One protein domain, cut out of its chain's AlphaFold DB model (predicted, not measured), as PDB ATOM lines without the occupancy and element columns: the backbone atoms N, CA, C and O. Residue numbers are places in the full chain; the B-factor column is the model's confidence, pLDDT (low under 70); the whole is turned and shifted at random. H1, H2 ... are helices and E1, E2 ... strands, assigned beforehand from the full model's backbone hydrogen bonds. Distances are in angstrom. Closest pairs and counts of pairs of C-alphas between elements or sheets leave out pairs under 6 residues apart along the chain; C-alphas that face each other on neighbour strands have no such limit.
ATOM      1  N   GLU A   5      17.279  24.423  12.627       51.50
ATOM      2  CA  GLU A   5      18.014  25.332  11.726       51.50
ATOM      3  C   GLU A   5      19.509  25.434  12.066       51.50
ATOM      4  O   GLU A   5      20.334  25.519  11.159       51.50
ATOM      5  N   SER A   6      19.884  25.331  13.346       54.81
ATOM      6  CA  SER A   6      21.276  25.487  13.797       54.81
ATOM      7  C   SER A   6      22.208  24.365  13.322       54.81
ATOM      8  O   SER A   6      23.319  24.635  12.880       54.81
ATOM      9  N   HIS A   7      21.743  23.111  13.335       55.06
ATOM     10  CA  HIS A   7      22.542  21.958  12.893       55.06
ATOM     11  C   HIS A   7      22.754  21.919  11.373       55.06
ATOM     12  O   HIS A   7      23.725  21.337  10.892       55.06
ATOM     13  N   VAL A   8      21.837  22.514  10.604       56.31
ATOM     14  CA  VAL A   8      21.952  22.584   9.142       56.31
ATOM     15  C   VAL A   8      22.897  23.719   8.746       56.31
ATOM     16  O   VAL A   8      23.718  23.524   7.853       56.31
ATOM     17  N   GLY A   9      22.837  24.860   9.442       56.75
ATOM     18  CA  GLY A   9      23.755  25.987   9.240       56.75
ATOM     19  C   GLY A   9      25.219  25.602   9.456       56.75
ATOM     20  O   GLY A   9      26.024  25.738   8.540       56.75
ATOM     21  N   GLU A  10      25.546  24.997  10.603       61.66
ATOM     22  CA  GLU A  10      26.917  24.566  10.936       61.66
ATOM     23  C   GLU A  10      27.480  23.530   9.938       61.66
ATOM     24  O   GLU A  10      28.669  23.516   9.604       61.66
ATOM     25  N   PHE A  11      26.618  22.659   9.405       62.84
ATOM     26  CA  PHE A  11      27.014  21.689   8.388       62.84
ATOM     27  C   PHE A  11      27.434  22.370   7.076       62.84
ATOM     28  O   PHE A  11      28.480  22.020   6.512       62.84
ATOM     29  N   VAL A  12      26.622  23.330   6.618       63.75
ATOM     30  CA  VAL A  12      26.778  24.048   5.344       63.75
ATOM     31  C   VAL A  12      27.916  25.070   5.402       63.75
ATOM     32  O   VAL A  12      28.659  25.183   4.432       63.75
ATOM     33  N   GLU A  13      28.121  25.740   6.539       69.56
ATOM     34  CA  GLU A  13      29.169  26.760   6.722       69.56
ATOM     35  C   GLU A  13      30.602  26.228   6.547       69.56
ATOM     36  O   GLU A  13      31.522  26.999   6.296       69.56
ATOM     37  N   GLY A  14      30.812  24.910   6.633       81.31
ATOM     38  CA  GLY A  14      32.131  24.298   6.449       81.31
ATOM     39  C   GLY A  14      32.365  23.621   5.096       81.31
ATOM     40  O   GLY A  14      33.332  22.870   4.978       81.31
ATOM     41  N   LEU A  15      31.471  23.766   4.114       88.12
ATOM     42  CA  LEU A  15      31.661  23.170   2.787       88.12
ATOM     43  C   LEU A  15      32.594  24.017   1.915       88.12
ATOM     44  O   LEU A  15      32.583  25.244   1.971       88.12
ATOM     45  N   GLY A  16      33.391  23.342   1.087       89.62
ATOM     46  CA  GLY A  16      34.282  24.012   0.144       89.62
ATOM     47  C   GLY A  16      33.526  24.709  -0.995       89.62
ATOM     48  O   GLY A  16      32.375  24.362  -1.275       89.62
ATOM     49  N   PRO A  17      34.165  25.657  -1.705       88.62
ATOM     50  CA  PRO A  17      33.560  26.342  -2.849       88.62
ATOM     51  C   PRO A  17      33.009  25.356  -3.884       88.62
ATOM     52  O   PRO A  17      33.727  24.457  -4.321       88.62
ATOM     53  N   GLY A  18      31.738  25.503  -4.269       84.50
ATOM     54  CA  GLY A  18      31.075  24.623  -5.242       84.50
ATOM     55  C   GLY A  18      30.872  23.175  -4.772       84.50
ATOM     56  O   GLY A  18      30.500  22.318  -5.577       84.50
ATOM     57  N   GLN A  19      31.127  22.857  -3.496       89.56
ATOM     58  CA  GLN A  19      30.964  21.505  -2.973       89.56
ATOM     59  C   GLN A  19      29.482  21.117  -2.907       89.56
ATOM     60  O   GLN A  19      28.692  21.691  -2.159       89.56
ATOM     61  N   LEU A  20      29.119  20.072  -3.647       82.31
ATOM     62  CA  LEU A  20      27.773  19.525  -3.675       82.31
ATOM     63  C   LEU A  20      27.621  18.409  -2.646       82.31
ATOM     64  O   LEU A  20      28.391  17.447  -2.619       82.31
ATOM     65  N   VAL A  21      26.565  18.508  -1.842       79.81
ATOM     66  CA  VAL A  21      26.220  17.499  -0.847       79.81
ATOM     67  C   VAL A  21      24.720  17.212  -0.899       79.81
ATOM     68  O   VAL A  21      23.897  18.124  -0.872       79.81
ATOM     69  N   GLY A  22      24.350  15.933  -1.004       77.25
ATOM     70  CA  GLY A  22      22.949  15.512  -0.963       77.25
ATOM     71  C   GLY A  22      22.335  15.658   0.433       77.25
ATOM     72  O   GLY A  22      23.029  15.573   1.445       77.25
ATOM     73  N   ARG A  23      21.006  15.810   0.510       77.25
ATOM     74  CA  ARG A  23      20.286  15.924   1.797       77.25
ATOM     75  C   ARG A  23      20.503  14.714   2.709       77.25
ATOM     76  O   ARG A  23      20.511  14.869   3.921       77.25
ATOM     77  N   GLN A  24      20.715  13.529   2.139       75.94
ATOM     78  CA  GLN A  24      20.990  12.289   2.873       75.94
ATOM     79  C   GLN A  24      22.305  12.306   3.670       75.94
ATOM     80  O   GLN A  24      22.524  11.429   4.497       75.94
ATOM     81  N   VAL A  25      23.180  13.282   3.416       72.31
ATOM     82  CA  VAL A  25      24.466  13.445   4.112       72.31
ATOM     83  C   VAL A  25      24.348  14.378   5.310       72.31
ATOM     84  O   VAL A  25      25.262  14.436   6.128       72.31
ATOM     85  N   LEU A  26      23.232  15.102   5.442       75.50
ATOM     86  CA  LEU A  26      22.981  15.948   6.602       75.50
ATOM     87  C   LEU A  26      23.017  15.076   7.866       75.50
ATOM     88  O   LEU A  26      22.232  14.141   8.006       75.50
ATOM     89  N   GLY A  27      23.967  15.357   8.760       74.94
ATOM     90  CA  GLY A  27      24.205  14.578   9.981       74.94
ATOM     91  C   GLY A  27      25.134  13.365   9.830       74.94
ATOM     92  O   GLY A  27      25.414  12.700  10.825       74.94
ATOM     93  N   MET A  28      25.649  13.065   8.632       81.56
ATOM     94  CA  MET A  28      26.698  12.052   8.472       81.56
ATOM     95  C   MET A  28      28.049  12.567   8.995       81.56
ATOM     96  O   MET A  28      28.365  13.747   8.814       81.56
ATOM     97  N   PRO A  29      28.887  11.693   9.585       83.75
ATOM     98  CA  PRO A  29      30.213  12.093  10.033       83.75
ATOM     99  C   PRO A  29      31.091  12.498   8.844       83.75
ATOM    100  O   PRO A  29      31.137  11.812   7.817       83.75
ATOM    101  N   CYS A  30      31.824  13.598   9.014       88.81
ATOM    102  CA  CYS A  30      32.916  13.973   8.126       88.81
ATOM    103  C   CYS A  30      34.049  12.943   8.262       88.81
ATOM    104  O   CYS A  30      34.495  12.654   9.372       88.81
ATOM    105  N   LEU A  31      34.509  12.383   7.142       89.62
ATOM    106  CA  LEU A  31      35.567  11.363   7.101       89.62
ATOM    107  C   LEU A  31      36.978  11.960   6.984       89.62
ATOM    108  O   LEU A  31      37.941  11.215   6.808       89.62
ATOM    109  N   GLY A  32      37.079  13.287   7.056       92.69
ATOM    110  CA  GLY A  32      38.289  14.076   6.862       92.69
ATOM    111  C   GLY A  32      38.054  15.201   5.859       92.69
ATOM    112  O   GLY A  32      36.975  15.333   5.281       92.69
ATOM    113  N   GLU A  33      39.074  16.014   5.636       94.44
ATOM    114  CA  GLU A  33      39.008  17.143   4.709       94.44
ATOM    115  C   GLU A  33      40.186  17.100   3.746       94.44
ATOM    116  O   GLU A  33      41.275  16.645   4.097       94.44
ATOM    117  N   ILE A  34      39.984  17.604   2.534       95.50
ATOM    118  CA  ILE A  34      41.046  17.747   1.542       95.50
ATOM    119  C   ILE A  34      41.168  19.196   1.087       95.50
ATOM    120  O   ILE A  34      40.177  19.909   0.962       95.50
ATOM    121  N   GLN A  35      42.393  19.640   0.856       96.88
ATOM    122  CA  GLN A  35      42.688  20.965   0.351       96.88
ATOM    123  C   GLN A  35      43.011  20.874  -1.134       96.88
ATOM    124  O   GLN A  35      43.907  20.119  -1.530       96.88
ATOM    125  N   LEU A  36      42.273  21.643  -1.930       95.31
ATOM    126  CA  LEU A  36      42.377  21.658  -3.384       95.31
ATOM    127  C   LEU A  36      42.491  23.092  -3.896       95.31
ATOM    128  O   LEU A  36      41.974  24.021  -3.266       95.31
ATOM    129  N   SER A  37      43.124  23.244  -5.056       94.50
ATOM    130  CA  SER A  37      43.004  24.449  -5.872       94.50
ATOM    131  C   SER A  37      42.523  24.110  -7.283       94.50
ATOM    132  O   SER A  37      42.803  23.024  -7.795       94.50
ATOM    133  N   PHE A  38      41.767  25.024  -7.884       89.25
ATOM    134  CA  PHE A  38      41.217  24.924  -9.231       89.25
ATOM    135  C   PHE A  38      41.545  26.190 -10.001       89.25
ATOM    136  O   PHE A  38      41.408  27.297  -9.476       89.25
ATOM    137  N   TYR A  39      41.946  26.023 -11.253       87.19
ATOM    138  CA  TYR A  39      42.225  27.140 -12.137       87.19
ATOM    139  C   TYR A  39      42.023  26.728 -13.592       87.19
ATOM    140  O   TYR A  39      42.479  25.658 -14.003       87.19
ATOM    141  N   ASP A  40      41.346  27.565 -14.380       81.06
ATOM    142  CA  ASP A  40      41.311  27.385 -15.827       81.06
ATOM    143  C   ASP A  40      42.505  28.099 -16.465       81.06
ATOM    144  O   ASP A  40      42.582  29.329 -16.545       81.06
ATOM    145  N   ARG A  41      43.445  27.306 -16.977       77.94
ATOM    146  CA  ARG A  41      44.596  27.801 -17.716       77.94
ATOM    147  C   ARG A  41      44.383  27.624 -19.215       77.94
ATOM    148  O   ARG A  41      44.855  26.661 -19.811       77.94
ATOM    149  N   LYS A  42      43.764  28.627 -19.844       76.38
ATOM    150  CA  LYS A  42      43.542  28.696 -21.305       76.38
ATOM    151  C   LYS A  42      42.680  27.539 -21.850       76.38
ATOM    152  O   LYS A  42      42.989  26.994 -22.905       76.38
ATOM    153  N   GLY A  43      41.605  27.178 -21.153       70.00
ATOM    154  CA  GLY A  43      40.724  26.064 -21.515       70.00
ATOM    155  C   GLY A  43      41.209  24.706 -20.997       70.00
ATOM    156  O   GLY A  43      40.764  23.664 -21.480       70.00
ATOM    157  N   HIS A  44      42.133  24.710 -20.035       72.12
ATOM    158  CA  HIS A  44      42.654  23.516 -19.381       72.12
ATOM    159  C   HIS A  44      42.406  23.623 -17.885       72.12
ATOM    160  O   HIS A  44      42.964  24.493 -17.215       72.12
ATOM    161  N   LEU A  45      41.595  22.710 -17.359       81.19
ATOM    162  CA  LEU A  45      41.305  22.671 -15.938       81.19
ATOM    163  C   LEU A  45      42.497  22.073 -15.187       81.19
ATOM    164  O   LEU A  45      42.725  20.859 -15.204       81.19
ATOM    165  N   GLU A  46      43.246  22.938 -14.517       86.19
ATOM    166  CA  GLU A  46      44.293  22.559 -13.583       86.19
ATOM    167  C   GLU A  46      43.679  22.374 -12.191       86.19
ATOM    168  O   GLU A  46      42.973  23.242 -11.676       86.19
ATOM    169  N   VAL A  47      43.954  21.220 -11.588       90.56
ATOM    170  CA  VAL A  47      43.564  20.888 -10.219       90.56
ATOM    171  C   VAL A  47      44.809  20.554  -9.426       90.56
ATOM    172  O   VAL A  47      45.531  19.615  -9.760       90.56
ATOM    173  N   GLU A  48      45.061  21.279  -8.348       93.62
ATOM    174  CA  GLU A  48      46.107  20.916  -7.402       93.62
ATOM    175  C   GLU A  48      45.512  20.100  -6.261       93.62
ATOM    176  O   GLU A  48      44.609  20.544  -5.550       93.62
ATOM    177  N   VAL A  49      46.050  18.900  -6.057       94.44
ATOM    178  CA  VAL A  49      45.812  18.120  -4.848       94.44
ATOM    179  C   VAL A  49      46.908  18.481  -3.854       94.44
ATOM    180  O   VAL A  49      48.062  18.096  -4.037       94.44
ATOM    181  N   ILE A  50      46.559  19.230  -2.807       95.69
ATOM    182  CA  ILE A  50      47.551  19.843  -1.915       95.69
ATOM    183  C   ILE A  50      47.831  18.925  -0.730       95.69
ATOM    184  O   ILE A  50      48.947  18.430  -0.578       95.69
ATOM    185  N   ARG A  51      46.819  18.663   0.100       95.19
ATOM    186  CA  ARG A  51      46.912  17.804   1.292       95.19
ATOM    187  C   ARG A  51      45.538  17.326   1.736       95.19
ATOM    188  O   ARG A  51      44.545  17.956   1.392       95.19
ATOM    189  N   ALA A  52      45.483  16.280   2.549       96.06
ATOM    190  CA  ALA A  52      44.298  15.941   3.332       96.06
ATOM    191  C   ALA A  52      44.626  15.937   4.827       96.06
ATOM    192  O   ALA A  52      45.795  15.845   5.206       96.06
ATOM    193  N   ARG A  53      43.598  16.066   5.668       95.12
ATOM    194  CA  ARG A  53      43.729  16.024   7.127       95.12
ATOM    195  C   ARG A  53      42.571  15.292   7.782       95.12
ATOM    196  O   ARG A  53      41.455  15.295   7.253       95.12
ATOM    197  N   GLY A  54      42.834  14.711   8.950       93.94
ATOM    198  CA  GLY A  54      41.811  14.076   9.779       93.94
ATOM    199  C   GLY A  54      41.102  12.908   9.089       93.94
ATOM    200  O   GLY A  54      39.921  12.679   9.350       93.94
ATOM    201  N   LEU A  55      41.790  12.195   8.184       92.75
ATOM    202  CA  LEU A  55      41.209  11.032   7.520       92.75
ATOM    203  C   LEU A  55      40.857   9.960   8.554       92.75
ATOM    204  O   LEU A  55      41.645   9.655   9.447       92.75
ATOM    205  N   GLN A  56      39.683   9.349   8.425       89.06
ATOM    206  CA  GLN A  56      39.258   8.321   9.371       89.06
ATOM    207  C   GLN A  56      39.710   6.920   8.955       89.06
ATOM    208  O   GLN A  56      39.399   6.417   7.871       89.06
ATOM    209  N   GLN A  57      40.383   6.231   9.874       83.25
ATOM    210  CA  GLN A  57      40.709   4.821   9.718       83.25
ATOM    211  C   GLN A  57      39.557   3.940  10.213       83.25
ATOM    212  O   GLN A  57      39.312   3.827  11.410       83.25
ATOM    213  N   LYS A  58      38.887   3.236   9.292       77.62
ATOM    214  CA  LYS A  58      37.748   2.355   9.625       77.62
ATOM    215  C   LYS A  58      38.092   1.192  10.558       77.62
ATOM    216  O   LYS A  58      37.223   0.701  11.266       77.62
ATOM    217  N   ASN A  59      39.323   0.689  10.499       80.56
ATOM    218  CA  ASN A  59      39.770  -0.425  11.331       80.56
ATOM    219  C   ASN A  59      41.146  -0.103  11.904       80.56
ATOM    220  O   ASN A  59      42.145  -0.257  11.201       80.56
ATOM    221  N   THR A  60      41.178   0.319  13.164       83.81
ATOM    222  CA  THR A  60      42.382   0.727  13.905       83.81
ATOM    223  C   THR A  60      43.374  -0.412  14.149       83.81
ATOM    224  O   THR A  60      44.541  -0.144  14.396       83.81
ATOM    225  N   ALA A  61      42.959  -1.679  14.012       85.38
ATOM    226  CA  ALA A  61      43.850  -2.834  14.134       85.38
ATOM    227  C   ALA A  61      44.710  -3.080  12.878       85.38
ATOM    228  O   ALA A  61      45.623  -3.903  12.901       85.38
ATOM    229  N   LYS A  62      44.422  -2.401  11.757       84.12
ATOM    230  CA  LYS A  62      45.243  -2.474  10.538       84.12
ATOM    231  C   LYS A  62      46.338  -1.398  10.541       84.12
ATOM    232  O   LYS A  62      46.161  -0.354  11.161       84.12
ATOM    233  N   PRO A  63      47.446  -1.596   9.804       87.19
ATOM    234  CA  PRO A  63      48.393  -0.518   9.545       87.19
ATOM    235  C   PRO A  63      47.707   0.676   8.874       87.19
ATOM    236  O   PRO A  63      46.758   0.494   8.105       87.19
ATOM    237  N   LEU A  64      48.237   1.875   9.120       86.62
ATOM    238  CA  LEU A  64      47.775   3.102   8.472       86.62
ATOM    239  C   LEU A  64      47.773   2.952   6.937       86.62
ATOM    240  O   LEU A  64      48.676   2.314   6.376       86.62
ATOM    241  N   PRO A  65      46.783   3.533   6.238       85.56
ATOM    242  CA  PRO A  65      46.733   3.508   4.781       85.56
ATOM    243  C   PRO A  65      47.840   4.384   4.186       85.56
ATOM    244  O   PRO A  65      48.318   5.304   4.839       85.56
ATOM    245  N   ALA A  66      48.220   4.122   2.933       87.38
ATOM    246  CA  ALA A  66      49.009   5.033   2.098       87.38
ATOM    247  C   ALA A  66      48.055   5.696   1.084       87.38
ATOM    248  O   ALA A  66      47.848   5.141   0.001       87.38
ATOM    249  N   PRO A  67      47.386   6.799   1.463       88.75
ATOM    250  CA  PRO A  67      46.229   7.299   0.733       88.75
ATOM    251  C   PRO A  67      46.637   7.953  -0.585       88.75
ATOM    252  O   PRO A  67      47.549   8.778  -0.612       88.75
ATOM    253  N   TYR A  68      45.914   7.684  -1.667       88.38
ATOM    254  CA  TYR A  68      46.057   8.412  -2.931       88.38
ATOM    255  C   TYR A  68      44.717   8.988  -3.384       88.38
ATOM    256  O   TYR A  68      43.644   8.464  -3.077       88.38
ATOM    257  N   VAL A  69      44.778  10.075  -4.147       89.00
ATOM    258  CA  VAL A  69      43.589  10.788  -4.612       89.00
ATOM    259  C   VAL A  69      43.330  10.438  -6.065       89.00
ATOM    260  O   VAL A  69      44.249  10.401  -6.883       89.00
ATOM    261  N   LYS A  70      42.068  10.168  -6.393       89.25
ATOM    262  CA  LYS A  70      41.594   9.972  -7.759       89.25
ATOM    263  C   LYS A  70      40.528  11.005  -8.083       89.25
ATOM    264  O   LYS A  70      39.487  11.053  -7.429       89.25
ATOM    265  N   LEU A  71      40.776  11.772  -9.134       86.19
ATOM    266  CA  LEU A  71      39.853  12.758  -9.669       86.19
ATOM    267  C   LEU A  71      39.130  12.176 -10.884       86.19
ATOM    268  O   LEU A  71      39.740  11.517 -11.728       86.19
ATOM    269  N   HIS A  72      37.832  12.430 -10.977       83.56
ATOM    270  CA  HIS A  72      36.997  12.080 -12.114       83.56
ATOM    271  C   HIS A  72      36.312  13.338 -12.627       83.56
ATOM    272  O   HIS A  72      35.493  13.915 -11.919       83.56
ATOM    273  N   LEU A  73      36.600  13.720 -13.869       82.06
ATOM    274  CA  LEU A  73      35.805  14.722 -14.565       82.06
ATOM    275  C   LEU A  73      34.546  14.042 -15.104       82.06
ATOM    276  O   LEU A  73      34.635  12.998 -15.769       82.06
ATOM    277  N   LEU A  74      33.384  14.592 -14.767       75.38
ATOM    278  CA  LEU A  74      32.074  14.079 -15.137       75.38
ATOM    279  C   LEU A  74      31.351  15.063 -16.056       75.38
ATOM    280  O   LEU A  74      31.233  16.238 -15.726       75.38
ATOM    281  N   GLU A  75      30.777  14.528 -17.129       71.75
ATOM    282  CA  GLU A  75      29.769  15.198 -17.950       71.75
ATOM    283  C   GLU A  75      28.417  14.536 -17.634       71.75
ATOM    284  O   GLU A  75      28.186  13.345 -17.897       71.75
ATOM    285  N   GLY A  76      27.541  15.262 -16.936       76.56
ATOM    286  CA  GLY A  76      26.329  14.685 -16.348       76.56
ATOM    287  C   GLY A  76      26.638  13.588 -15.314       76.56
ATOM    288  O   GLY A  76      27.091  13.872 -14.209       76.56
ATOM    289  N   LYS A  77      26.343  12.321 -15.645       73.00
ATOM    290  CA  LYS A  77      26.604  11.145 -14.777       73.00
ATOM    291  C   LYS A  77      27.786  10.291 -15.251       73.00
ATOM    292  O   LYS A  77      28.061   9.242 -14.670       73.00
ATOM    293  N   GLN A  78      28.441  10.674 -16.342       69.88
ATOM    294  CA  GLN A  78      29.434   9.844 -17.015       69.88
ATOM    295  C   GLN A  78      30.838  10.396 -16.788       69.88
ATOM    296  O   GLN A  78      31.096  11.566 -17.035       69.88
ATOM    297  N   SER A  79      31.764   9.540 -16.351       76.12
ATOM    298  CA  SER A  79      33.174   9.918 -16.211       76.12
ATOM    299  C   SER A  79      33.837   9.973 -17.582       76.12
ATOM    300  O   SER A  79      33.937   8.947 -18.262       76.12
ATOM    301  N   VAL A  80      34.285  11.167 -17.965       74.25
ATOM    302  CA  VAL A  80      34.918  11.450 -19.262       74.25
ATOM    303  C   VAL A  80      36.440  11.451 -19.180       74.25
ATOM    304  O   VAL A  80      37.104  11.140 -20.166       74.25
ATOM    305  N   GLU A  81      36.998  11.744 -18.006       79.12
ATOM    306  CA  GLU A  81      38.439  11.736 -17.760       79.12
ATOM    307  C   GLU A  81      38.734  11.371 -16.303       79.12
ATOM    308  O   GLU A  81      37.895  11.573 -15.417       79.12
ATOM    309  N   LYS A  82      39.900  10.767 -16.057       83.44
ATOM    310  CA  LYS A  82      40.319  10.322 -14.726       83.44
ATOM    311  C   LYS A  82      41.798  10.598 -14.529       83.44
ATOM    312  O   LYS A  82      42.608  10.132 -15.322       83.44
ATOM    313  N   LEU A  83      42.127  11.247 -13.423       85.75
ATOM    314  CA  LEU A  83      43.497  11.500 -12.993       85.75
ATOM    315  C   LEU A  83      43.695  10.932 -11.588       85.75
ATOM    316  O   LEU A  83      42.736  10.671 -10.860       85.75
ATOM    317  N   ARG A  84      44.946  10.694 -11.206       87.62
ATOM    318  CA  ARG A  84      45.292  10.284  -9.845       87.62
ATOM    319  C   ARG A  84      46.631  10.863  -9.438       87.62
ATOM    320  O   ARG A  84      47.483  11.083 -10.297       87.62
ATOM    321  N   THR A  85      46.836  11.014  -8.140       84.44
ATOM    322  CA  THR A  85      48.165  11.316  -7.612       84.44
ATOM    323  C   THR A  85      49.123  10.153  -7.906       84.44
ATOM    324  O   THR A  85      48.736   8.983  -7.836       84.44
ATOM    325  N   MET A  86      50.358  10.473  -8.298       76.44
ATOM    326  CA  MET A  86      51.362   9.518  -8.795       76.44
ATOM    327  C   MET A  86      52.157   8.878  -7.660       76.44
ATOM    328  O   MET A  86      52.399   7.673  -7.683       76.44
ATOM    329  N   TYR A  87      52.521   9.676  -6.659       71.62
ATOM    330  CA  TYR A  87      53.340   9.236  -5.540       71.62
ATOM    331  C   TYR A  87      52.460   9.124  -4.298       71.62
ATOM    332  O   TYR A  87      51.970  10.146  -3.813       71.62
ATOM    333  N   PRO A  88      52.199   7.907  -3.788       63.72
ATOM    334  CA  PRO A  88      51.482   7.772  -2.539       63.72
ATOM    335  C   PRO A  88      52.366   8.336  -1.413       63.72
ATOM    336  O   PRO A  88      53.524   7.927  -1.284       63.72
ATOM    337  N   PRO A  89      51.856   9.264  -0.593       66.50
ATOM    338  CA  PRO A  89      52.528   9.677   0.626       66.50
ATOM    339  C   PRO A  89      52.773   8.471   1.539       66.50
ATOM    340  O   PRO A  89      52.151   7.409   1.410       66.50
ATOM    341  N   ARG A  90      53.698   8.638   2.492       81.62
ATOM    342  CA  ARG A  90      53.912   7.654   3.563       81.62
ATOM    343  C   ARG A  90      52.584   7.310   4.236       81.62
ATOM    344  O   ARG A  90      51.651   8.104   4.217       81.62
ATOM    345  N   ARG A  91      52.512   6.130   4.859       87.81
ATOM    346  CA  ARG A  91      51.301   5.692   5.557       87.81
ATOM    347  C   ARG A  91      50.887   6.716   6.621       87.81
ATOM    348  O   ARG A  91      51.626   6.906   7.581       87.81
ATOM    349  N   THR A  92      49.758   7.392   6.423       90.56
ATOM    350  CA  THR A  92      49.323   8.540   7.233       90.56
ATOM    351  C   THR A  92      47.836   8.837   7.023       90.56
ATOM    352  O   THR A  92      47.267   8.473   5.993       90.56
ATOM    353  N   LEU A  93      47.224   9.524   7.989       91.81
ATOM    354  CA  LEU A  93      45.869  10.086   7.894       91.81
ATOM    355  C   LEU A  93      45.874  11.590   7.559       91.81
ATOM    356  O   LEU A  93      44.815  12.164   7.317       91.81
ATOM    357  N   ASP A  94      47.062  12.194   7.458       95.00
ATOM    358  CA  ASP A  94      47.271  13.607   7.122       95.00
ATOM    359  C   ASP A  94      48.284  13.745   5.966       95.00
ATOM    360  O   ASP A  94      49.422  14.187   6.158       95.00
ATOM    361  N   PRO A  95      47.948  13.252   4.759       93.25
ATOM    362  CA  PRO A  95      48.874  13.224   3.633       93.25
ATOM    363  C   PRO A  95      49.133  14.610   3.035       93.25
ATOM    364  O   PRO A  95      48.204  15.382   2.809       93.25
ATOM    365  N   LEU A  96      50.391  14.876   2.669       93.81
ATOM    366  CA  LEU A  96      50.802  15.993   1.813       93.81
ATOM    367  C   LEU A  96      51.085  15.457   0.403       93.81
ATOM    368  O   LEU A  96      51.882  14.531   0.252       93.81
ATOM    369  N   TYR A  97      50.424  16.026  -0.603       92.00
ATOM    370  CA  TYR A  97      50.527  15.611  -2.004       92.00
ATOM    371  C   TYR A  97      51.284  16.638  -2.852       92.00
ATOM    372  O   TYR A  97      52.214  16.253  -3.552       92.00
ATOM    373  N   GLN A  98      50.882  17.917  -2.786       93.38
ATOM    374  CA  GLN A  98      51.415  19.026  -3.600       93.38
ATOM    375  C   GLN A  98      51.563  18.660  -5.083       93.38
ATOM    376  O   GLN A  98      52.606  18.870  -5.701       93.38
ATOM    377  N   GLN A  99      50.518  18.048  -5.643       91.31
ATOM    378  CA  GLN A  99      50.547  17.526  -7.000       91.31
ATOM    379  C   GLN A  99      49.513  18.224  -7.877       91.31
ATOM    380  O   GLN A  99      48.309  18.131  -7.639       91.31
ATOM    381  N   GLN A 100      49.998  18.848  -8.946       90.62
ATOM    382  CA  GLN A 100      49.163  19.431  -9.984       90.62
ATOM    383  C   GLN A 100      48.726  18.358 -10.990       90.62
ATOM    384  O   GLN A 100      49.533  17.570 -11.487       90.62
ATOM    385  N   LEU A 101      47.431  18.318 -11.281       87.31
ATOM    386  CA  LEU A 101      46.778  17.406 -12.210       87.31
ATOM    387  C   LEU A 101      46.007  18.248 -13.230       87.31
ATOM    388  O   LEU A 101      45.135  19.024 -12.860       87.31
ATOM    389  N   CYS A 102      46.331  18.111 -14.513       82.62
ATOM    390  CA  CYS A 102      45.696  18.889 -15.575       82.62
ATOM    391  C   CYS A 102      44.763  17.999 -16.393       82.62
ATOM    392  O   CYS A 102      45.218  17.052 -17.045       82.62
ATOM    393  N   PHE A 103      43.465  18.309 -16.363       73.19
ATOM    394  CA  PHE A 103      42.497  17.716 -17.273       73.19
ATOM    395  C   PHE A 103      42.678  18.361 -18.644       73.19
ATOM    396  O   PHE A 103      42.290  19.502 -18.899       73.19
ATOM    397  N   SER A 104      43.334  17.620 -19.521       61.03
ATOM    398  CA  SER A 104      43.627  18.007 -20.895       61.03
ATOM    399  C   SER A 104      43.262  16.832 -21.788       61.03
ATOM    400  O   SER A 104      43.198  15.690 -21.340       61.03
ATOM    401  N   ILE A 105      43.059  17.071 -23.082       41.81
ATOM    402  CA  ILE A 105      42.809  16.007 -24.068       41.81
ATOM    403  C   ILE A 105      44.126  15.247 -24.354       41.81
ATOM    404  O   ILE A 105      44.555  15.096 -25.493       41.81
ATOM    405  N   SER A 106      44.809  14.789 -23.309       33.97
ATOM    406  CA  SER A 106      46.066  14.064 -23.383       33.97
ATOM    407  C   SER A 106      45.785  12.571 -23.270       33.97
ATOM    408  O   SER A 106      45.255  12.079 -22.272       33.97
ATOM    409  N   VAL A 107      46.122  11.823 -24.320       26.16
ATOM    410  CA  VAL A 107      46.010  10.364 -24.334       26.16
ATOM    411  C   VAL A 107      47.215   9.785 -23.605       26.16
ATOM    412  O   VAL A 107      48.283   9.646 -24.186       26.16
ATOM    413  N   TRP A 108      47.027   9.401 -22.347       31.12
ATOM    414  CA  TRP A 108      47.977   8.555 -21.633       31.12
ATOM    415  C   TRP A 108      47.368   7.170 -21.442       31.12
ATOM    416  O   TRP A 108      46.217   7.026 -21.018       31.12
ATOM    417  N   GLY A 109      48.132   6.142 -21.793       34.53
ATOM    418  CA  GLY A 109      47.841   4.762 -21.450       34.53
ATOM    419  C   GLY A 109      48.899   4.277 -20.479       34.53
ATOM    420  O   GLY A 109      50.072   4.458 -20.758       34.53
ATOM    421  N   GLU A 110      48.489   3.654 -19.377       31.20
ATOM    422  CA  GLU A 110      49.318   2.657 -18.700       31.20
ATOM    423  C   GLU A 110      48.500   1.786 -17.738       31.20
ATOM    424  O   GLU A 110      47.595   2.237 -17.029       31.20
ATOM    425  N   TYR A 111      48.835   0.496 -17.766       37.91
ATOM    426  CA  TYR A 111      48.317  -0.576 -16.923       37.91
ATOM    427  C   TYR A 111      49.082  -0.631 -15.592       37.91
ATOM    428  O   TYR A 111      50.282  -0.389 -15.547       37.91
ATOM    429  N   GLY A 112      48.415  -1.036 -14.507       35.25
ATOM    430  CA  GLY A 112      49.075  -1.270 -13.220       35.25
ATOM    431  C   GLY A 112      48.254  -2.132 -12.261       35.25
ATOM    432  O   GLY A 112      47.029  -2.010 -12.201       35.25
ATOM    433  N   ARG A 113      48.963  -3.016 -11.544       51.09
ATOM    434  CA  ARG A 113      48.477  -4.082 -10.646       51.09
ATOM    435  C   ARG A 113      47.501  -3.584  -9.567       51.09
ATOM    436  O   ARG A 113      47.608  -2.471  -9.060       51.09
ATOM    437  N   MET A 114      46.535  -4.438  -9.231       47.31
ATOM    438  CA  MET A 114      45.521  -4.189  -8.203       47.31
ATOM    439  C   MET A 114      46.012  -4.633  -6.820       47.31
ATOM    440  O   MET A 114      46.036  -5.829  -6.544       47.31
ATOM    441  N   ASP A 115      46.307  -3.681  -5.936       53.91
ATOM    442  CA  ASP A 115      46.330  -3.912  -4.485       53.91
ATOM    443  C   ASP A 115      44.934  -3.722  -3.867       53.91
ATOM    444  O   ASP A 115      44.061  -3.062  -4.447       53.91
ATOM    445  N   LYS A 116      44.707  -4.289  -2.670       55.94
ATOM    446  CA  LYS A 116      43.458  -4.111  -1.905       55.94
ATOM    447  C   LYS A 116      43.307  -2.645  -1.478       55.94
ATOM    448  O   LYS A 116      44.086  -2.138  -0.679       55.94
ATOM    449  N   LYS A 117      42.273  -1.991  -2.002       60.06
ATOM    450  CA  LYS A 117      41.956  -0.566  -1.819       60.06
ATOM    451  C   LYS A 117      41.007  -0.346  -0.644       60.06
ATOM    452  O   LYS A 117      40.085  -1.141  -0.465       60.06
ATOM    453  N   VAL A 118      41.193   0.732   0.118       63.44
ATOM    454  CA  VAL A 118      40.300   1.098   1.226       63.44
ATOM    455  C   VAL A 118      39.723   2.478   0.946       63.44
ATOM    456  O   VAL A 118      40.445   3.453   0.900       63.44
ATOM    457  N   PHE A 119      38.408   2.577   0.767       72.69
ATOM    458  CA  PHE A 119      37.753   3.867   0.550       72.69
ATOM    459  C   PHE A 119      37.816   4.739   1.813       72.69
ATOM    460  O   PHE A 119      37.305   4.325   2.863       72.69
ATOM    461  N   LEU A 120      38.397   5.933   1.682       76.00
ATOM    462  CA  LEU A 120      38.610   6.890   2.772       76.00
ATOM    463  C   LEU A 120      37.658   8.094   2.712       76.00
ATOM    464  O   LEU A 120      37.534   8.811   3.696       76.00
ATOM    465  N   GLY A 121      36.936   8.288   1.605       74.88
ATOM    466  CA  GLY A 121      35.943   9.352   1.472       74.88
ATOM    467  C   GLY A 121      35.836   9.910   0.055       74.88
ATOM    468  O   GLY A 121      36.669   9.623  -0.810       74.88
ATOM    469  N   MET A 122      34.791  10.704  -0.179       80.88
ATOM    470  CA  MET A 122      34.539  11.370  -1.455       80.88
ATOM    471  C   MET A 122      33.959  12.774  -1.290       80.88
ATOM    472  O   MET A 122      33.313  13.065  -0.283       80.88
ATOM    473  N   CYS A 123      34.125  13.609  -2.313       74.25
ATOM    474  CA  CYS A 123      33.394  14.864  -2.473       74.25
ATOM    475  C   CYS A 123      33.047  15.101  -3.951       74.25
ATOM    476  O   CYS A 123      33.745  14.621  -4.851       74.25
ATOM    477  N   GLU A 124      31.967  15.842  -4.195       79.69
ATOM    478  CA  GLU A 124      31.564  16.297  -5.527       79.69
ATOM    479  C   GLU A 124      31.614  17.822  -5.576       79.69
ATOM    480  O   GLU A 124      31.214  18.479  -4.619       79.69
ATOM    481  N   ILE A 125      32.123  18.377  -6.674       78.06
ATOM    482  CA  ILE A 125      32.287  19.821  -6.871       78.06
ATOM    483  C   ILE A 125      31.665  20.191  -8.216       78.06
ATOM    484  O   ILE A 125      31.942  19.544  -9.231       78.06
ATOM    485  N   VAL A 126      30.801  21.202  -8.217       77.88
ATOM    486  CA  VAL A 126      30.185  21.764  -9.424       77.88
ATOM    487  C   VAL A 126      31.100  22.857  -9.953       77.88
ATOM    488  O   VAL A 126      31.329  23.848  -9.268       77.88
ATOM    489  N   LEU A 127      31.650  22.670 -11.155       74.25
ATOM    490  CA  LEU A 127      32.617  23.619 -11.713       74.25
ATOM    491  C   LEU A 127      31.960  24.930 -12.149       74.25
ATOM    492  O   LEU A 127      32.583  25.977 -12.028       74.25
ATOM    493  N   ASP A 128      30.695  24.876 -12.576       73.44
ATOM    494  CA  ASP A 128      29.898  26.059 -12.937       73.44
ATOM    495  C   ASP A 128      29.707  27.029 -11.752       73.44
ATOM    496  O   ASP A 128      29.458  28.214 -11.965       73.44
ATOM    497  N   ASP A 129      29.840  26.538 -10.514       78.56
ATOM    498  CA  ASP A 129      29.710  27.339  -9.292       78.56
ATOM    499  C   ASP A 129      31.049  27.991  -8.876       78.56
ATOM    500  O   ASP A 129      31.129  28.638  -7.829       78.56
ATOM    501  N   LEU A 130      32.117  27.816  -9.667       78.06
ATOM    502  CA  LEU A 130      33.452  28.356  -9.409       78.06
ATOM    503  C   LEU A 130      33.825  29.439 -10.430       78.06
ATOM    504  O   LEU A 130      33.688  29.242 -11.636       78.06
ATOM    505  N   ASP A 131      34.403  30.554  -9.968       82.62
ATOM    506  CA  ASP A 131      35.056  31.519 -10.866       82.62
ATOM    507  C   ASP A 131      36.498  31.092 -11.171       82.62
ATOM    508  O   ASP A 131      37.463  31.532 -10.543       82.62
ATOM    509  N   LEU A 132      36.637  30.215 -12.165       82.00
ATOM    510  CA  LEU A 132      37.916  29.624 -12.566       82.00
ATOM    511  C   LEU A 132      38.862  30.589 -13.302       82.00
ATOM    512  O   LEU A 132      39.977  30.192 -13.645       82.00
ATOM    513  N   LYS A 133      38.459  31.851 -13.531       75.00
ATOM    514  CA  LYS A 133      39.352  32.899 -14.065       75.00
ATOM    515  C   LYS A 133      40.458  33.270 -13.082       75.00
ATOM    516  O   LYS A 133      41.469  33.848 -13.478       75.00
ATOM    517  N   THR A 134      40.248  32.967 -11.805       84.81
ATOM    518  CA  THR A 134      41.231  33.108 -10.735       84.81
ATOM    519  C   THR A 134      41.431  31.764 -10.049       84.81
ATOM    520  O   THR A 134      40.662  30.825 -10.256       84.81
ATOM    521  N   VAL A 135      42.494  31.645  -9.255       88.94
ATOM    522  CA  VAL A 135      42.733  30.422  -8.487       88.94
ATOM    523  C   VAL A 135      41.679  30.320  -7.387       88.94
ATOM    524  O   VAL A 135      41.686  31.105  -6.438       88.94
ATOM    525  N   VAL A 136      40.805  29.323  -7.492       91.06
ATOM    526  CA  VAL A 136      39.873  28.954  -6.423       91.06
ATOM    527  C   VAL A 136      40.567  27.957  -5.516       91.06
ATOM    528  O   VAL A 136      41.063  26.937  -5.980       91.06
ATOM    529  N   PHE A 137      40.588  28.225  -4.218       93.44
ATOM    530  CA  PHE A 137      41.273  27.397  -3.233       93.44
ATOM    531  C   PHE A 137      40.380  27.179  -2.017       93.44
ATOM    532  O   PHE A 137      39.748  28.117  -1.530       93.44
ATOM    533  N   GLY A 138      40.339  25.952  -1.498       93.88
ATOM    534  CA  GLY A 138      39.485  25.649  -0.356       93.88
ATOM    535  C   GLY A 138      39.709  24.279   0.262       93.88
ATOM    536  O   GLY A 138      40.366  23.404  -0.308       93.88
ATOM    537  N   TRP A 139      39.145  24.117   1.458       95.62
ATOM    538  CA  TRP A 139      38.969  22.822   2.106       95.62
ATOM    539  C   TRP A 139      37.627  22.219   1.704       95.62
ATOM    540  O   TRP A 139      36.622  22.918   1.681       95.62
ATOM    541  N   TYR A 140      37.619  20.921   1.425       93.06
ATOM    542  CA  TYR A 140      36.437  20.167   1.025       93.06
ATOM    543  C   TYR A 140      36.241  18.982   1.963       93.06
ATOM    544  O   TYR A 140      37.159  18.180   2.163       93.06
ATOM    545  N   LYS A 141      35.036  18.851   2.522       91.81
ATOM    546  CA  LYS A 141      34.686  17.754   3.435       91.81
ATOM    547  C   LYS A 141      34.526  16.438   2.676       91.81
ATOM    548  O   LYS A 141      33.934  16.408   1.600       91.81
ATOM    549  N   LEU A 142      35.012  15.341   3.244       88.88
ATOM    550  CA  LEU A 142      34.891  14.005   2.668       88.88
ATOM    551  C   LEU A 142      33.752  13.233   3.335       88.88
ATOM    552  O   LEU A 142      33.656  13.177   4.559       88.88
ATOM    553  N   PHE A 143      32.921  12.577   2.528       86.56
ATOM    554  CA  PHE A 143      31.775  11.799   3.001       86.56
ATOM    555  C   PHE A 143      31.782  10.360   2.467       86.56
ATOM    556  O   PHE A 143      32.565   9.996   1.586       86.56
ATOM    557  N   GLY A 144      30.917   9.511   3.029       79.44
ATOM    558  CA  GLY A 144      30.703   8.137   2.563       79.44
ATOM    559  C   GLY A 144      30.009   8.063   1.194       79.44
ATOM    560  O   GLY A 144      29.346   9.009   0.788       79.44
ATOM    561  N   MET A 145      30.069   6.911   0.510       67.56
ATOM    562  CA  MET A 145      29.442   6.691  -0.816       67.56
ATOM    563  C   MET A 145      27.941   7.043  -0.902       67.56
ATOM    564  O   MET A 145      27.454   7.390  -1.978       67.56
ATOM    565  N   ILE A 146      27.212   6.974   0.219       60.59
ATOM    566  CA  ILE A 146      25.778   7.319   0.314       60.59
ATOM    567  C   ILE A 146      25.539   8.812  -0.002       60.59
ATOM    568  O   ILE A 146      24.435   9.213  -0.366       60.59
ATOM    569  N   ALA A 147      26.587   9.637   0.046       53.41
ATOM    570  CA  ALA A 147      26.532  11.045  -0.316       53.41
ATOM    571  C   ALA A 147      26.267  11.334  -1.793       53.41
ATOM    572  O   ALA A 147      25.873  12.449  -2.131       53.41
ATOM    573  N   SER A 148      26.430  10.341  -2.666       48.16
ATOM    574  CA  SER A 148      26.140  10.493  -4.086       48.16
ATOM    575  C   SER A 148      24.653  10.249  -4.380       48.16
ATOM    576  O   SER A 148      24.090   9.213  -4.038       48.16
ATOM    577  N   ASN A 149      24.005  11.179  -5.091       43.38
ATOM    578  CA  ASN A 149      22.674  10.952  -5.685       43.38
ATOM    579  C   ASN A 149      22.733   9.964  -6.875       43.38
ATOM    580  O   ASN A 149      21.720   9.671  -7.515       43.38
ATOM    581  N   ALA A 150      23.927   9.479  -7.221       43.94
ATOM    582  CA  ALA A 150      24.138   8.440  -8.204       43.94
ATOM    583  C   ALA A 150      24.070   7.085  -7.495       43.94
ATOM    584  O   ALA A 150      24.995   6.689  -6.794       43.94
ATOM    585  N   GLN A 151      22.975   6.358  -7.699       37.19
ATOM    586  CA  GLN A 151      22.887   4.942  -7.363       37.19
ATOM    587  C   GLN A 151      24.040   4.183  -8.042       37.19
ATOM    588  O   GLN A 151      23.939   3.758  -9.193       37.19
ATOM    589  N   HIS A 152      25.157   4.005  -7.343       37.91
ATOM    590  CA  HIS A 152      26.201   3.077  -7.745       37.91
ATOM    591  C   HIS A 152      25.744   1.669  -7.367       37.91
ATOM    592  O   HIS A 152      26.197   1.084  -6.387       37.91
ATOM    593  N   HIS A 153      24.828   1.108  -8.160       32.31
ATOM    594  CA  HIS A 153      24.638  -0.334  -8.176       32.31
ATOM    595  C   HIS A 153      25.948  -0.962  -8.660       32.31
ATOM    596  O   HIS A 153      26.324  -0.829  -9.826       32.31
ATOM    597  N   HIS A 154      26.660  -1.646  -7.764       36.12
ATOM    598  CA  HIS A 154      27.724  -2.569  -8.138       36.12
ATOM    599  C   HIS A 154      27.114  -3.739  -8.923       36.12
ATOM    600  O   HIS A 154      26.825  -4.794  -8.369       36.12
ATOM    601  N   HIS A 155      26.911  -3.555 -10.227       30.12
ATOM    602  CA  HIS A 155      26.692  -4.670 -11.137       30.12
ATOM    603  C   HIS A 155      28.045  -5.322 -11.426       30.12
ATOM    604  O   HIS A 155      28.909  -4.748 -12.092       30.12
ATOM    605  N   HIS A 156      28.227  -6.537 -10.909       35.09
ATOM    606  CA  HIS A 156      29.197  -7.479 -11.452       35.09
ATOM    607  C   HIS A 156      28.780  -7.755 -12.901       35.09
ATOM    608  O   HIS A 156      27.745  -8.375 -13.134       35.09
ATOM    609  N   HIS A 157      29.536  -7.250 -13.878       37.66
ATOM    610  CA  HIS A 157      29.252  -7.507 -15.286       37.66
ATOM    611  C   HIS A 157      30.470  -8.107 -15.983       37.66
ATOM    612  O   HIS A 157      31.578  -7.565 -15.933       37.66
ATOM    613  N   HIS A 158      30.228  -9.267 -16.588       41.41
ATOM    614  CA  HIS A 158      31.182 -10.077 -17.328       41.41
ATOM    615  C   HIS A 158      31.659  -9.320 -18.584       41.41
ATOM    616  O   HIS A 158      30.921  -8.533 -19.173       41.41
ATOM    617  N   ASN A 159      32.937  -9.468 -18.923       44.78
ATOM    618  CA  ASN A 159      33.725  -8.454 -19.624       44.78
ATOM    619  C   ASN A 159      33.981  -8.850 -21.090       44.78
ATOM    620  O   ASN A 159      34.517  -9.926 -21.326       44.78
ATOM    621  N   ASN A 160      33.695  -7.966 -22.057       48.25
ATOM    622  CA  ASN A 160      34.168  -8.111 -23.440       48.25
ATOM    623  C   ASN A 160      35.047  -6.903 -23.816       48.25
ATOM    624  O   ASN A 160      34.581  -5.765 -23.915       48.25
ATOM    625  N   HIS A 161      36.357  -7.141 -23.929       48.06
ATOM    626  CA  HIS A 161      37.406  -6.106 -23.914       48.06
ATOM    627  C   HIS A 161      37.390  -5.206 -25.164       48.06
ATOM    628  O   HIS A 161      37.703  -4.020 -25.071       48.06
ATOM    629  N   ASN A 162      36.940  -5.736 -26.307       47.91
ATOM    630  CA  ASN A 162      36.901  -5.008 -27.581       47.91
ATOM    631  C   ASN A 162      35.761  -3.979 -27.653       47.91
ATOM    632  O   ASN A 162      35.967  -2.869 -28.142       47.91
ATOM    633  N   GLN A 163      34.587  -4.284 -27.085       51.84
ATOM    634  CA  GLN A 163      33.460  -3.340 -27.052       51.84
ATOM    635  C   GLN A 163      33.776  -2.095 -26.219       51.84
ATOM    636  O   GLN A 163      33.418  -0.986 -26.608       51.84
ATOM    637  N   LYS A 164      34.502  -2.246 -25.102       54.06
ATOM    638  CA  LYS A 164      34.910  -1.105 -24.266       54.06
ATOM    639  C   LYS A 164      35.867  -0.161 -24.992       54.06
ATOM    640  O   LYS A 164      35.755   1.049 -24.817       54.06
ATOM    641  N   GLN A 165      36.779  -0.693 -25.810       48.16
ATOM    642  CA  GLN A 165      37.719   0.123 -26.584       48.16
ATOM    643  C   GLN A 165      37.015   0.898 -27.701       48.16
ATOM    644  O   GLN A 165      37.246   2.097 -27.854       48.16
ATOM    645  N   GLN A 166      36.106   0.246 -28.427       49.84
ATOM    646  CA  GLN A 166      35.350   0.883 -29.504       49.84
ATOM    647  C   GLN A 166      34.395   1.957 -28.966       49.84
ATOM    648  O   GLN A 166      34.389   3.085 -29.455       49.84
ATOM    649  N   GLN A 167      33.710   1.666 -27.858       53.81
ATOM    650  CA  GLN A 167      32.856   2.628 -27.166       53.81
ATOM    651  C   GLN A 167      33.664   3.810 -26.602       53.81
ATOM    652  O   GLN A 167      33.196   4.945 -26.611       53.81
ATOM    653  N   GLN A 168      34.903   3.596 -26.147       48.38
ATOM    654  CA  GLN A 168      35.784   4.686 -25.718       48.38
ATOM    655  C   GLN A 168      36.249   5.561 -26.896       48.38
ATOM    656  O   GLN A 168      36.334   6.780 -26.743       48.38
ATOM    657  N   GLN A 169      36.517   4.979 -28.068       47.59
ATOM    658  CA  GLN A 169      36.871   5.729 -29.280       47.59
ATOM    659  C   GLN A 169      35.691   6.532 -29.845       47.59
ATOM    660  O   GLN A 169      35.868   7.698 -30.194       47.59
ATOM    661  N   GLU A 170      34.484   5.969 -29.882       49.00
ATOM    662  CA  GLU A 170      33.278   6.698 -30.305       49.00
ATOM    663  C   GLU A 170      32.956   7.861 -29.367       49.00
ATOM    664  O   GLU A 170      32.662   8.968 -29.814       49.00
ATOM    665  N   ARG A 171      33.120   7.663 -28.055       54.31
ATOM    666  CA  ARG A 171      32.947   8.732 -27.059       54.31
ATOM    667  C   ARG A 171      33.963   9.857 -27.227       54.31
ATOM    668  O   ARG A 171      33.614  11.021 -27.057       54.31
ATOM    669  N   ARG A 172      35.202   9.529 -27.612       51.16
ATOM    670  CA  ARG A 172      36.229  10.524 -27.961       51.16
ATOM    671  C   ARG A 172      35.845  11.327 -29.206       51.16
ATOM    672  O   ARG A 172      36.056  12.535 -29.217       51.16
ATOM    673  N   LYS A 173      35.238  10.687 -30.214       45.78
ATOM    674  CA  LYS A 173      34.722  11.379 -31.406       45.78
ATOM    675  C   LYS A 173      33.582  12.339 -31.061       45.78
ATOM    676  O   LYS A 173      33.610  13.481 -31.503       45.78
ATOM    677  N   ILE A 174      32.632  11.920 -30.222       47.84
ATOM    678  CA  ILE A 174      31.510  12.773 -29.786       47.84
ATOM    679  C   ILE A 174      32.013  13.987 -28.986       47.84
ATOM    680  O   ILE A 174      31.562  15.104 -29.229       47.84
ATOM    681  N   LYS A 175      33.004  13.794 -28.101       46.53
ATOM    682  CA  LYS A 175      33.619  14.876 -27.310       46.53
ATOM    683  C   LYS A 175      34.293  15.932 -28.196       46.53
ATOM    684  O   LYS A 175      34.162  17.121 -27.928       46.53
ATOM    685  N   LEU A 176      34.959  15.513 -29.278       45.34
ATOM    686  CA  LEU A 176      35.567  16.426 -30.253       45.34
ATOM    687  C   LEU A 176      34.505  17.228 -31.028       45.34
ATOM    688  O   LEU A 176      34.678  18.422 -31.242       45.34
ATOM    689  N   ILE A 177      33.385  16.596 -31.396       49.62
ATOM    690  CA  ILE A 177      32.278  17.252 -32.113       49.62
ATOM    691  C   ILE A 177      31.608  18.323 -31.241       49.62
ATOM    692  O   ILE A 177      31.351  19.427 -31.718       49.62
ATOM    693  N   HIS A 178      31.367  18.033 -29.960       45.19
ATOM    694  CA  HIS A 178      30.757  18.999 -29.041       45.19
ATOM    695  C   HIS A 178      31.653  20.225 -28.804       45.19
ATOM    696  O   HIS A 178      31.155  21.350 -28.792       45.19
ATOM    697  N   LEU A 179      32.971  20.019 -28.699       46.00
ATOM    698  CA  LEU A 179      33.950  21.093 -28.505       46.00
ATOM    699  C   LEU A 179      34.088  22.003 -29.738       46.00
ATOM    700  O   LEU A 179      34.228  23.213 -29.600       46.00
ATOM    701  N   LEU A 180      34.016  21.429 -30.944       40.09
ATOM    702  CA  LEU A 180      34.084  22.180 -32.204       40.09
ATOM    703  C   LEU A 180      32.776  22.919 -32.534       40.09
ATOM    704  O   LEU A 180      32.792  23.878 -33.298       40.09
ATOM    705  N   SER A 181      31.647  22.497 -31.954       42.06
ATOM    706  CA  SER A 181      30.327  23.086 -32.210       42.06
ATOM    707  C   SER A 181      30.061  24.387 -31.438       42.06
ATOM    708  O   SER A 181      29.002  24.979 -31.639       42.06
ATOM    709  N   GLY A 182      30.939  24.815 -30.523       39.38
ATOM    710  CA  GLY A 182      30.728  26.031 -29.720       39.38
ATOM    711  C   GLY A 182      29.518  25.980 -28.771       39.38
ATOM    712  O   GLY A 182      29.196  26.974 -28.123       39.38
ATOM    713  N   ASN A 183      28.848  24.830 -28.658       42.53
ATOM    714  CA  ASN A 183      27.775  24.612 -27.699       42.53
ATOM    715  C   ASN A 183      28.409  24.337 -26.332       42.53
ATOM    716  O   ASN A 183      28.959  23.256 -26.117       42.53
ATOM    717  N   GLY A 184      28.359  25.338 -25.446       41.16
ATOM    718  CA  GLY A 184      28.966  25.313 -24.113       41.16
ATOM    719  C   GLY A 184      28.730  24.000 -23.363       41.16
ATOM    720  O   GLY A 184      27.621  23.457 -23.371       41.16
ATOM    721  N   LEU A 185      29.803  23.493 -22.746       44.91
ATOM    722  CA  LEU A 185      29.800  22.271 -21.949       44.91
ATOM    723  C   LEU A 185      28.700  22.380 -20.888       44.91
ATOM    724  O   LEU A 185      28.679  23.288 -20.061       44.91
ATOM    725  N   LYS A 186      27.720  21.480 -20.957       44.06
ATOM    726  CA  LYS A 186      26.617  21.436 -20.001       44.06
ATOM    727  C   LYS A 186      27.099  20.754 -18.720       44.06
ATOM    728  O   LYS A 186      27.205  19.532 -18.697       44.06
ATOM    729  N   ARG A 187      27.217  21.536 -17.641       52.53
ATOM    730  CA  ARG A 187      27.305  21.100 -16.234       52.53
ATOM    731  C   ARG A 187      28.399  20.068 -15.978       52.53
ATOM    732  O   ARG A 187      28.107  18.899 -15.691       52.53
ATOM    733  N   ASP A 188      29.641  20.525 -16.030       65.12
ATOM    734  CA  ASP A 188      30.782  19.706 -15.645       65.12
ATOM    735  C   ASP A 188      30.893  19.619 -14.115       65.12
ATOM    736  O   ASP A 188      30.776  20.606 -13.381       65.12
ATOM    737  N   LYS A 189      31.106  18.402 -13.610       68.38
ATOM    738  CA  LYS A 189      31.347  18.138 -12.184       68.38
ATOM    739  C   LYS A 189      32.654  17.393 -12.011       68.38
ATOM    740  O   LYS A 189      32.951  16.478 -12.778       68.38
ATOM    741  N   ILE A 190      33.390  17.697 -10.949       65.56
ATOM    742  CA  ILE A 190      34.463  16.822 -10.483       65.56
ATOM    743  C   ILE A 190      33.927  15.950  -9.360       65.56
ATOM    744  O   ILE A 190      33.426  16.435  -8.350       65.56
ATOM    745  N   HIS A 191      34.074  14.642  -9.532       70.38
ATOM    746  CA  HIS A 191      33.872  13.657  -8.483       70.38
ATOM    747  C   HIS A 191      35.237  13.133  -8.050       70.38
ATOM    748  O   HIS A 191      36.018  12.636  -8.866       70.38
ATOM    749  N   MET A 192      35.537  13.216  -6.762       74.94
ATOM    750  CA  MET A 192      36.824  12.800  -6.222       74.94
ATOM    751  C   MET A 192      36.659  11.699  -5.187       74.94
ATOM    752  O   MET A 192      35.785  11.773  -4.330       74.94
ATOM    753  N   ASN A 193      37.563  10.720  -5.236       58.66
ATOM    754  CA  ASN A 193      37.673   9.655  -4.248       58.66
ATOM    755  C   ASN A 193      39.095   9.606  -3.683       58.66
ATOM    756  O   ASN A 193      40.059   9.609  -4.452       58.66
ATOM    757  N   ILE A 194      39.215   9.480  -2.363       75.12
ATOM    758  CA  ILE A 194      40.470   9.124  -1.691       75.12
ATOM    759  C   ILE A 194      40.427   7.642  -1.286       75.12
ATOM    760  O   ILE A 194      39.417   7.147  -0.771       75.12
ATOM    761  N   VAL A 195      41.489   6.906  -1.627       58.03
ATOM    762  CA  VAL A 195      41.550   5.429  -1.611       58.03
ATOM    763  C   VAL A 195      42.872   4.927  -1.035       58.03
ATOM    764  O   VAL A 195      43.866   5.681  -1.128       58.03
TER     765      VAL A 195
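AT A GLANCE: This is residues 5 to 195 of the 195 residues of the protein "C2 domain-containing protein" of Schistosoma curassoni (UniProt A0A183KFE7). Two strongly twisted sheets of four strands each stand face to face as a sandwich, with E5, E2, E1 and E7 in one sheet and E4, E3, E8 and E6 in the other. The short helix H1 and the long helix H2 lie off the sandwich near opposite ends of the longest axis, and long loops stretch round it. The printed part has 191 residues, and along it come H1, E1 to E7, H2 and E8; each sheet, in the order given, is antiparallel. The class is mixed, helices and strands, with under half of the residues in named elements. The whole is compact, with a radius of gyration of the C-alphas of 17.6 A and spans of 46 by 38 by 32 A.

IN THESE COORDINATES: Find C-alpha 5 at (18.014, 25.332, 11.726), where H1 begins; it runs to residue 13, 12.3 A on. E1, residues 33 to 40, is 23.1 A long, and E2, residues 45 to 53, is 24.1 A. Next come E3, residues 69 to 75, E4, residues 78 to 84, and E5, residues 96 to 103, at 20.9 A. E6 holds residues 121 to 126 and E7 residues 136 to 141. At C-alpha 161, (37.406, -6.106, -23.914), H2 begins; it runs 29.7 A to residue 180. E8, residues 188 to 194, is 20.0 A long and ends at C-alpha 194, (40.470, 9.124, -1.691).

HOW THE PARTS SIT: Look first at the hairpin of E1 and E2, where N 35 and O 51 are 2.8 A apart. E7 is the antiparallel neighbour of E1, with N 38 and O 136 at 2.8 A, and E5 is the antiparallel neighbour of E2, with N 47 and O 101 at 2.8 A. In the other sheet, E3 and E4 form a hairpin, with N 71 and O 83 at 2.8 A. E8 pairs with E3 through N 72 and O 191, 2.8 A, and with E6 through N 125 and O 190, 2.9 A. In this sandwich, two sheets face to face, the facing parts are 11.0 A centre to centre and the strands of the one stand at 39 degrees to those of the other. Between the sheets, the closest C-alphas of E4 and E5 are those of Leu 83 and Leu 101, 6.8 A. H1 is not on either sheet. H2 is apart from E4, only just, at 8.5 A. Of the O i to N i+4 pairs, 4 of 5 in H1 and 15 of 16 in H2 are within hydrogen-bond range.

THE WHOLE: The C-alphas of Ala 61 and Ser 181 are the two farthest apart, 54.8 A. The printed part has no cut. The links H1 to E1, E2 to E3, E4 to E5, E5 to E6 and E7 to H2 are long. Residues 107 to 115 stand free. Mean pLDDT of the printed part is 70.5; look for values under 70 at residues 104 to 118 and 145 to 190, among others.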